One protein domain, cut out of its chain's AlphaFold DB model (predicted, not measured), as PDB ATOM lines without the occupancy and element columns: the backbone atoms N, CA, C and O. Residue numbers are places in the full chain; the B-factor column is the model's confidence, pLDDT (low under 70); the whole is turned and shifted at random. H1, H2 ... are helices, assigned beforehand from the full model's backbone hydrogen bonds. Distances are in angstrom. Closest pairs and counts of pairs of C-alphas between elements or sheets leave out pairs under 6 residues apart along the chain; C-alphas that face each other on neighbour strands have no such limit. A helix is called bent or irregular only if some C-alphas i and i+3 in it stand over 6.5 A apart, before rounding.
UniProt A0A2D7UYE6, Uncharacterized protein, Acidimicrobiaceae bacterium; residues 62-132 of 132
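What this domain is: This is residues 62 to 132 of the 132 residues of an uncharacterized protein of Acidimicrobiaceae bacterium (UniProt A0A2D7UYE6). A small, flat head of loops with one short helix, H1, on its far side, and a long straight helix, H2, that sticks out from it with residues 107 to 130. The printed part has 71 residues with two named helices, H1 then H2, and no named strand; the class is all helix. It is extended, with a radius of gyration of the C-alphas of 19.7 A and spans of 63 by 27 by 10 A, H2 making the length.

Where its parts are: H1 is residues 71 to 77, beginning at C-alpha 71 (205.733, 246.034, 183.595). H2 is residues 95 to 130, 52.7 A long, ending at C-alpha 130 (233.662, 295.187, 185.331).

How they stand to each other: Residues 65 to 66 pair, parallel, with residues 87 to 88. H1 is irregular: C-alphas 72 and 75 are 7.9 A apart. In H1, 1 of 3 O i to N i+4 pairs and 3 of 4 O i to N i+3 pairs are within hydrogen-bond range; in H2 every O i to N i+4 pair is. H1 and H2 are apart.

The domain as a whole: The C-alphas farthest apart, Asp 91 and Thr 132, are 64.1 A apart. The printed part has no cut. The link from H1 to H2, 17 residues, is long. Residues 131 to 132 have pLDDT under 70.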
ATOM      1  N   VAL A  62     212.887 261.821 174.745       90.38
ATOM      2  CA  VAL A  62     211.680 261.272 175.374       90.38
ATOM      3  C   VAL A  62     211.174 260.045 174.621       90.38
ATOM      4  O   VAL A  62     210.889 260.094 173.426       90.38
ATOM      5  N   ILE A  63     210.974 258.948 175.358       92.19
ATOM      6  CA  ILE A  63     210.284 257.747 174.878       92.19
ATOM      7  C   ILE A  63     208.979 257.588 175.661       92.19
ATOM      8  O   ILE A  63     208.996 257.393 176.878       92.19
ATOM      9  N   ALA A  64     207.852 257.631 174.949       92.75
ATOM     10  CA  ALA A  64     206.538 257.276 175.475       92.75
ATOM     11  C   ALA A  64     206.162 255.855 175.043       92.75
ATOM     12  O   ALA A  64     206.326 255.486 173.877       92.75
ATOM     13  N   VAL A  65     205.637 255.057 175.974       92.38
ATOM     14  CA  VAL A  65     205.235 253.672 175.704       92.38
ATOM     15  C   VAL A  65     203.753 253.503 175.970       92.38
ATOM     16  O   VAL A  65     203.276 253.803 177.057       92.38
ATOM     17  N   ILE A  66     203.033 252.966 174.990       92.56
ATOM     18  CA  ILE A  66     201.617 252.630 175.125       92.56
ATOM     19  C   ILE A  66     201.506 251.108 175.211       92.56
ATOM     20  O   ILE A  66     201.688 250.416 174.207       92.56
ATOM     21  N   SER A  67     201.277 250.569 176.409       89.75
ATOM     22  CA  SER A  67     201.175 249.121 176.627       89.75
ATOM     23  C   SER A  67     200.577 248.785 177.992       89.75
ATOM     24  O   SER A  67     201.051 249.284 179.006       89.75
ATOM     25  N   GLU A  68     199.631 247.842 178.030       86.00
ATOM     26  CA  GLU A  68     199.135 247.224 179.279       86.00
ATOM     27  C   GLU A  68     200.171 246.307 179.943       86.00
ATOM     28  O   GLU A  68     200.094 245.985 181.123       86.00
ATOM     29  N   THR A  69     201.150 245.831 179.172       83.81
ATOM     30  CA  THR A  69     202.084 244.777 179.602       83.81
ATOM     31  C   THR A  69     203.510 245.287 179.769       83.81
ATOM     32  O   THR A  69     204.451 244.490 179.829       83.81
ATOM     33  N   PHE A  70     203.695 246.609 179.843       85.38
ATOM     34  CA  PHE A  70     205.013 247.219 180.005       85.38
ATOM     35  C   PHE A  70     205.768 246.646 181.210       85.38
ATOM     36  O   PHE A  70     206.911 246.217 181.059       85.38
ATOM     37  N   ASP A  71     205.106 246.523 182.363       82.06
ATOM     38  CA  ASP A  71     205.733 246.034 183.595       82.06
ATOM     39  C   ASP A  71     206.313 244.618 183.445       82.06
ATOM     40  O   ASP A  71     207.394 244.330 183.956       82.06
ATOM     41  N   SER A  72     205.659 243.751 182.663       79.94
ATOM     42  CA  SER A  72     206.160 242.395 182.383       79.94
ATOM     43  C   SER A  72     207.441 242.375 181.536       79.94
ATOM     44  O   SER A  72     208.226 241.435 181.629       79.94
ATOM     45  N   ASN A  73     207.684 243.428 180.748       76.38
ATOM     46  CA  ASN A  73     208.851 243.577 179.875       76.38
ATOM     47  C   ASN A  73     209.878 244.581 180.413       76.38
ATOM     48  O   ASN A  73     210.856 244.878 179.724       76.38
ATOM     49  N   ARG A  74     209.686 245.093 181.636       79.12
ATOM     50  CA  ARG A  74     210.474 246.204 182.176       79.12
ATOM     51  C   ARG A  74     211.971 245.927 182.156       79.12
ATOM     52  O   ARG A  74     212.709 246.778 181.690       79.12
ATOM     53  N   LYS A  75     212.403 244.710 182.507       83.38
ATOM     54  CA  LYS A  75     213.817 244.295 182.443       83.38
ATOM     55  C   LYS A  75     214.470 244.499 181.077       83.38
ATOM     56  O   LYS A  75     215.629 244.875 181.001       83.38
ATOM     57  N   MET A  76     213.738 244.265 179.987       80.25
ATOM     58  CA  MET A  76     214.271 244.493 178.638       80.25
ATOM     59  C   MET A  76     214.383 245.980 178.297       80.25
ATOM     60  O   MET A  76     215.130 246.331 177.395       80.25
ATOM     61  N   MET A  77     213.618 246.831 178.976       85.69
ATOM     62  CA  MET A  77     213.522 248.269 178.735       85.69
ATOM     63  C   MET A  77     214.180 249.095 179.848       85.69
ATOM     64  O   MET A  77     214.113 250.312 179.798       85.69
ATOM     65  N   GLU A  78     214.825 248.458 180.831       85.06
ATOM     66  CA  GLU A  78     215.476 249.118 181.975       85.06
ATOM     67  C   GLU A  78     216.589 250.073 181.541       85.06
ATOM     68  O   GLU A  78     216.791 251.104 182.175       85.06
ATOM     69  N   ASN A  79     217.269 249.755 180.438       83.69
ATOM     70  CA  ASN A  79     218.321 250.598 179.869       83.69
ATOM     71  C   ASN A  79     217.771 251.782 179.065       83.69
ATOM     72  O   ASN A  79     218.539 252.634 178.634       83.69
ATOM     73  N   LEU A  80     216.459 251.827 178.825       87.31
ATOM     74  CA  LEU A  80     215.818 252.992 178.241       87.31
ATOM     75  C   LEU A  80     215.422 253.923 179.381       87.31
ATOM     76  O   LEU A  80     214.804 253.490 180.354       87.31
ATOM     77  N   ASN A  81     215.722 255.211 179.248       87.50
ATOM     78  CA  ASN A  81     215.364 256.223 180.247       87.50
ATOM     79  C   ASN A  81     213.856 256.574 180.196       87.50
ATOM     80  O   ASN A  81     213.465 257.726 180.018       87.50
ATOM     81  N   ILE A  82     212.989 255.559 180.270       90.50
ATOM     82  CA  ILE A  82     211.533 255.702 180.219       90.50
ATOM     83  C   ILE A  82     211.035 256.001 181.629       90.50
ATOM     84  O   ILE A  82     211.028 255.131 182.507       90.50
ATOM     85  N   LYS A  83     210.574 257.232 181.839       90.00
ATOM     86  CA  LYS A  83     209.930 257.626 183.090       90.00
ATOM     87  C   LYS A  83     208.578 256.922 183.234       90.00
ATOM     88  O   LYS A  83     207.895 256.646 182.245       90.00
ATOM     89  N   ARG A  84     208.160 256.629 184.468       86.88
ATOM     90  CA  ARG A  84     206.928 255.861 184.731       86.88
ATOM     91  C   ARG A  84     205.687 256.588 184.209       86.88
ATOM     92  O   ARG A  84     204.764 255.961 183.709       86.88
ATOM     93  N   GLU A  85     205.690 257.908 184.303       89.00
ATOM     94  CA  GLU A  85     204.661 258.812 183.804       89.00
ATOM     95  C   GLU A  85     204.505 258.784 182.275       89.00
ATOM     96  O   GLU A  85     203.423 259.107 181.782       89.00
ATOM     97  N   HIS A  86     205.536 258.346 181.538       91.38
ATOM     98  CA  HIS A  86     205.517 258.201 180.076       91.38
ATOM     99  C   HIS A  86     204.940 256.854 179.615       91.38
ATOM    100  O   HIS A  86     204.763 256.628 178.414       91.38
ATOM    101  N   VAL A  87     204.637 255.952 180.553       92.44
ATOM    102  CA  VAL A  87     203.955 254.688 180.273       92.44
ATOM    103  C   VAL A  87     202.451 254.920 180.355       92.44
ATOM    104  O   VAL A  87     201.906 255.274 181.403       92.44
ATOM    105  N   CYS A  88     201.773 254.732 179.230       92.25
ATOM    106  CA  CYS A  88     200.345 254.963 179.076       92.25
ATOM    107  C   CYS A  88     199.599 253.662 178.763       92.25
ATOM    108  O   CYS A  88     200.111 252.768 178.083       92.25
ATOM    109  N   SER A  89     198.355 253.582 179.229       91.19
ATOM    110  CA  SER A  89     197.446 252.486 178.895       91.19
ATOM    111  C   SER A  89     196.855 252.710 177.493       91.19
ATOM    112  O   SER A  89     196.425 253.828 177.190       91.19
ATOM    113  N   PRO A  90     196.811 251.696 176.612       90.62
ATOM    114  CA  PRO A  90     196.073 251.780 175.350       90.62
ATOM    115  C   PRO A  90     194.562 251.998 175.529       90.62
ATOM    116  O   PRO A  90     193.937 252.536 174.617       90.62
ATOM    117  N   ASP A  91     193.994 251.622 176.677       92.00
ATOM    118  CA  ASP A  91     192.560 251.734 176.962       92.00
ATOM    119  C   ASP A  91     192.177 253.080 177.615       92.00
ATOM    120  O   ASP A  91     190.992 253.409 177.714       92.00
ATOM    121  N   ASP A  92     193.154 253.898 178.031       91.00
ATOM    122  CA  ASP A  92     192.905 255.243 178.560       91.00
ATOM    123  C   ASP A  92     192.627 256.244 177.414       91.00
ATOM    124  O   ASP A  92     193.530 256.571 176.633       91.00
ATOM    125  N   PRO A  93     191.411 256.822 177.320       92.31
ATOM    126  CA  PRO A  93     191.075 257.793 176.279       92.31
ATOM    127  C   PRO A  93     191.896 259.089 176.371       92.31
ATOM    128  O   PRO A  93     191.931 259.865 175.414       92.31
ATOM    129  N   LYS A  94     192.561 259.352 177.504       93.25
ATOM    130  CA  LYS A  94     193.430 260.520 177.697       93.25
ATOM    131  C   LYS A  94     194.883 260.267 177.294       93.25
ATOM    132  O   LYS A  94     195.654 261.224 177.302       93.25
ATOM    133  N   THR A  95     195.263 259.052 176.895       91.81
ATOM    134  CA  THR A  95     196.652 258.696 176.546       91.81
ATOM    135  C   THR A  95     197.260 259.622 175.500       91.81
ATOM    136  O   THR A  95     198.353 260.144 175.702       91.81
ATOM    137  N   VAL A  96     196.534 259.902 174.416       91.12
ATOM    138  CA  VAL A  96     197.024 260.802 173.360       91.12
ATOM    139  C   VAL A  96     197.300 262.197 173.922       91.12
ATOM    140  O   VAL A  96     198.352 262.769 173.657       91.12
ATOM    141  N   LYS A  97     196.380 262.727 174.738       93.12
ATOM    142  CA  LYS A  97     196.552 264.038 175.370       93.12
ATOM    143  C   LYS A  97     197.774 264.049 176.289       93.12
ATOM    144  O   LYS A  97     198.578 264.960 176.196       93.12
ATOM    145  N   ARG A  98     197.950 263.014 177.112       92.94
ATOM    146  CA  ARG A  98     199.103 262.898 178.015       92.94
ATOM    147  C   ARG A  98     200.432 262.897 177.264       92.94
ATOM    148  O   ARG A  98     201.376 263.519 177.725       92.94
ATOM    149  N   ILE A  99     200.500 262.236 176.107       92.69
ATOM    150  CA  ILE A  99     201.701 262.253 175.259       92.69
ATOM    151  C   ILE A  99     201.998 263.674 174.773       92.69
ATOM    152  O   ILE A  99     203.146 264.102 174.842       92.69
ATOM    153  N   PHE A 100     200.982 264.421 174.331       93.00
ATOM    154  CA  PHE A 100     201.162 265.831 173.973       93.00
ATOM    155  C   PHE A 100     201.616 266.675 175.165       93.00
ATOM    156  O   PHE A 100     202.554 267.448 175.018       93.00
ATOM    157  N   ASP A 101     201.009 266.487 176.336       94.31
ATOM    158  CA  ASP A 101     201.372 267.224 177.549       94.31
ATOM    159  C   ASP A 101     202.844 266.959 177.946       94.31
ATOM    160  O   ASP A 101     203.551 267.886 178.328       94.31
ATOM    161  N   ILE A 102     203.337 265.720 177.793       93.19
ATOM    162  CA  ILE A 102     204.754 265.369 178.014       93.19
ATOM    163  C   ILE A 102     205.666 266.099 177.019       93.19
ATOM    164  O   ILE A 102     206.695 266.642 177.413       93.19
ATOM    165  N   ILE A 103     205.301 266.109 175.734       90.75
ATOM    166  CA  ILE A 103     206.101 266.752 174.682       90.75
ATOM    167  C   ILE A 103     206.170 268.269 174.895       90.75
ATOM    168  O   ILE A 103     207.242 268.855 174.760       90.75
ATOM    169  N   GLU A 104     205.049 268.913 175.230       92.56
ATOM    170  CA  GLU A 104     205.034 270.356 175.490       92.56
ATOM    171  C   GLU A 104     205.811 270.709 176.763       92.56
ATOM    172  O   GLU A 104     206.559 271.681 176.747       92.56
ATOM    173  N   ALA A 105     205.727 269.896 177.823       92.81
ATOM    174  CA  ALA A 105     206.538 270.102 179.023       92.81
ATOM    175  C   ALA A 105     208.045 270.033 178.714       92.81
ATOM    176  O   ALA A 105     208.791 270.928 179.098       92.81
ATOM    177  N   GLU A 106     208.489 269.028 177.953       90.75
ATOM    178  CA  GLU A 106     209.897 268.907 177.545       90.75
ATOM    179  C   GLU A 106     210.351 270.113 176.705       90.75
ATOM    180  O   GLU A 106     211.443 270.656 176.880       90.75
ATOM    181  N   ARG A 107     209.482 270.583 175.806       89.81
ATOM    182  CA  ARG A 107     209.739 271.774 174.995       89.81
ATOM    183  C   ARG A 107     209.868 273.033 175.855       89.81
ATOM    184  O   ARG A 107     210.759 273.846 175.602       89.81
ATOM    185  N   GLU A 108     208.980 273.225 176.827       94.38
ATOM    186  CA  GLU A 108     209.031 274.358 177.752       94.38
ATOM    187  C   GLU A 108     210.306 274.326 178.598       94.38
ATOM    188  O   GLU A 108     210.964 275.355 178.747       94.38
ATOM    189  N   ASP A 109     210.688 273.156 179.106       92.88
ATOM    190  CA  ASP A 109     211.914 272.955 179.881       92.88
ATOM    191  C   ASP A 109     213.160 273.328 179.066       92.88
ATOM    192  O   ASP A 109     214.010 274.089 179.537       92.88
ATOM    193  N   LEU A 110     213.229 272.878 177.809       90.56
ATOM    194  CA  LEU A 110     214.317 273.226 176.896       90.56
ATOM    195  C   LEU A 110     214.378 274.732 176.612       90.56
ATOM    196  O   LEU A 110     215.469 275.303 176.530       90.56
ATOM    197  N   GLN A 111     213.224 275.385 176.450       92.88
ATOM    198  CA  GLN A 111     213.177 276.829 176.233       92.88
ATOM    199  C   GLN A 111     213.685 277.585 177.464       92.88
ATOM    200  O   GLN A 111     214.546 278.452 177.320       92.88
ATOM    201  N   ARG A 112     213.235 277.212 178.669       95.25
ATOM    202  CA  ARG A 112     213.706 277.837 179.916       95.25
ATOM    203  C   ARG A 112     215.214 277.700 180.082       95.25
ATOM    204  O   ARG A 112     215.877 278.691 180.370       95.25
ATOM    205  N   TYR A 113     215.766 276.514 179.824       94.06
ATOM    206  CA  TYR A 113     217.213 276.294 179.871       94.06
ATOM    207  C   TYR A 113     217.977 277.227 178.918       94.06
ATOM    208  O   TYR A 113     219.001 277.798 179.293       94.06
ATOM    209  N   ARG A 114     217.483 277.413 177.687       92.69
ATOM    210  CA  ARG A 114     218.108 278.316 176.706       92.69
ATOM    211  C   ARG A 114     218.074 279.771 177.164       92.69
ATOM    212  O   ARG A 114     219.104 280.436 177.083       92.69
ATOM    213  N   ASP A 115     216.933 280.223 177.676       94.69
ATOM    214  CA  ASP A 115     216.757 281.590 178.171       94.69
ATOM    215  C   ASP A 115     217.664 281.863 179.389       94.69
ATOM    216  O   ASP A 115     218.286 282.920 179.504       94.69
ATOM    217  N   GLU A 116     217.777 280.900 180.308       94.81
ATOM    218  CA  GLU A 116     218.661 280.992 181.477       94.81
ATOM    219  C   GLU A 116     220.141 281.000 181.081       94.81
ATOM    220  O   GLU A 116     220.921 281.787 181.622       94.81
ATOM    221  N   LEU A 117     220.528 280.179 180.102       94.44
ATOM    222  CA  LEU A 117     221.889 280.146 179.573       94.44
ATOM    223  C   LEU A 117     222.271 281.474 178.900       94.44
ATOM    224  O   LEU A 117     223.416 281.912 179.005       94.44
ATOM    225  N   GLU A 118     221.331 282.109 178.199       94.81
ATOM    226  CA  GLU A 118     221.535 283.425 177.592       94.81
ATOM    227  C   GLU A 118     221.769 284.494 178.664       94.81
ATOM    228  O   GLU A 118     222.804 285.161 178.639       94.81
ATOM    229  N   ARG A 119     220.897 284.563 179.679       93.31
ATOM    230  CA  ARG A 119     221.058 285.482 180.821       93.31
ATOM    231  C   ARG A 119     222.371 285.267 181.566       93.31
ATOM    232  O   ARG A 119     223.022 286.229 181.964       93.31
ATOM    233  N   TYR A 120     222.774 284.010 181.755       93.19
ATOM    234  CA  TYR A 120     224.047 283.682 182.391       93.19
ATOM    235  C   TYR A 120     225.233 284.223 181.582       93.19
ATOM    236  O   TYR A 120     226.112 284.871 182.140       93.19
ATOM    237  N   LYS A 121     225.237 284.022 180.258       93.69
ATOM    238  CA  LYS A 121     226.293 284.537 179.368       93.69
ATOM    239  C   LYS A 121     226.347 286.063 179.338       93.69
ATOM    240  O   LYS A 121     227.427 286.628 179.189       93.69
ATOM    241  N   GLU A 122     225.202 286.733 179.429       93.19
ATOM    242  CA  GLU A 122     225.150 288.191 179.548       93.19
ATOM    243  C   GLU A 122     225.773 288.659 180.864       93.19
ATOM    244  O   GLU A 122     226.625 289.548 180.854       93.19
ATOM    245  N   LEU A 123     225.410 288.024 181.982       92.44
ATOM    246  CA  LEU A 123     225.973 288.333 183.294       92.44
ATOM    247  C   LEU A 123     227.494 288.136 183.325       92.44
ATOM    248  O   LEU A 123     228.205 289.007 183.819       92.44
ATOM    249  N   ASP A 124     227.987 287.032 182.767       91.94
ATOM    250  CA  ASP A 124     229.415 286.703 182.722       91.94
ATOM    251  C   ASP A 124     230.211 287.778 181.964       91.94
ATOM    252  O   ASP A 124     231.174 288.338 182.484       91.94
ATOM    253  N   LYS A 125     229.715 288.208 180.794       91.81
ATOM    254  CA  LYS A 125     230.297 289.334 180.041       91.81
ATOM    255  C   LYS A 125     230.283 290.641 180.831       91.81
ATOM    256  O   LYS A 125     231.209 291.443 180.720       91.81
ATOM    257  N   HIS A 126     229.218 290.913 181.585       89.69
ATOM    258  CA  HIS A 126     229.152 292.108 182.424       89.69
ATOM    259  C   HIS A 126     230.176 292.066 183.562       89.69
ATOM    260  O   HIS A 126     230.770 293.100 183.864       89.69
ATOM    261  N   LEU A 127     230.410 290.894 184.158       88.19
ATOM    262  CA  LEU A 127     231.421 290.701 185.195       88.19
ATOM    263  C   LEU A 127     232.838 290.860 184.635       88.19
ATOM    264  O   LEU A 127     233.607 291.628 185.204       88.19
ATOM    265  N   GLU A 128     233.153 290.230 183.499       84.06
ATOM    266  CA  GLU A 128     234.457 290.362 182.828       84.06
ATOM    267  C   GLU A 128     234.795 291.829 182.519       84.06
ATOM    268  O   GLU A 128     235.885 292.311 182.849       84.06
ATOM    269  N   ASN A 129     233.827 292.571 181.968       79.88
ATOM    270  CA  ASN A 129     233.975 293.996 181.668       79.88
ATOM    271  C   ASN A 129     234.108 294.873 182.925       79.88
ATOM    272  O   ASN A 129     234.695 295.944 182.845       79.88
ATOM    273  N   ALA A 130     233.556 294.453 184.068       73.44
ATOM    274  CA  ALA A 130     233.662 295.187 185.331       73.44
ATOM    275  C   ALA A 130     234.982 294.917 186.078       73.44
ATOM    276  O   ALA A 130     235.364 295.695 186.951       73.44
ATOM    277  N   SER A 131     235.663 293.814 185.759       66.69
ATOM    278  CA  SER A 131     236.973 293.442 186.310       66.69
ATOM    279  C   SER A 131     238.181 293.981 185.527       66.69
ATOM    280  O   SER A 131     239.316 293.690 185.910       66.69
ATOM    281  N   THR A 132     237.950 294.763 184.466       51.53
ATOM    282  CA  THR A 132     238.981 295.463 183.672       51.53
ATOM    283  C   THR A 132     238.938 296.961 183.955       51.53
ATOM    284  O   THR A 132     240.026 297.569 184.067       51.53
TER     285      THR A 132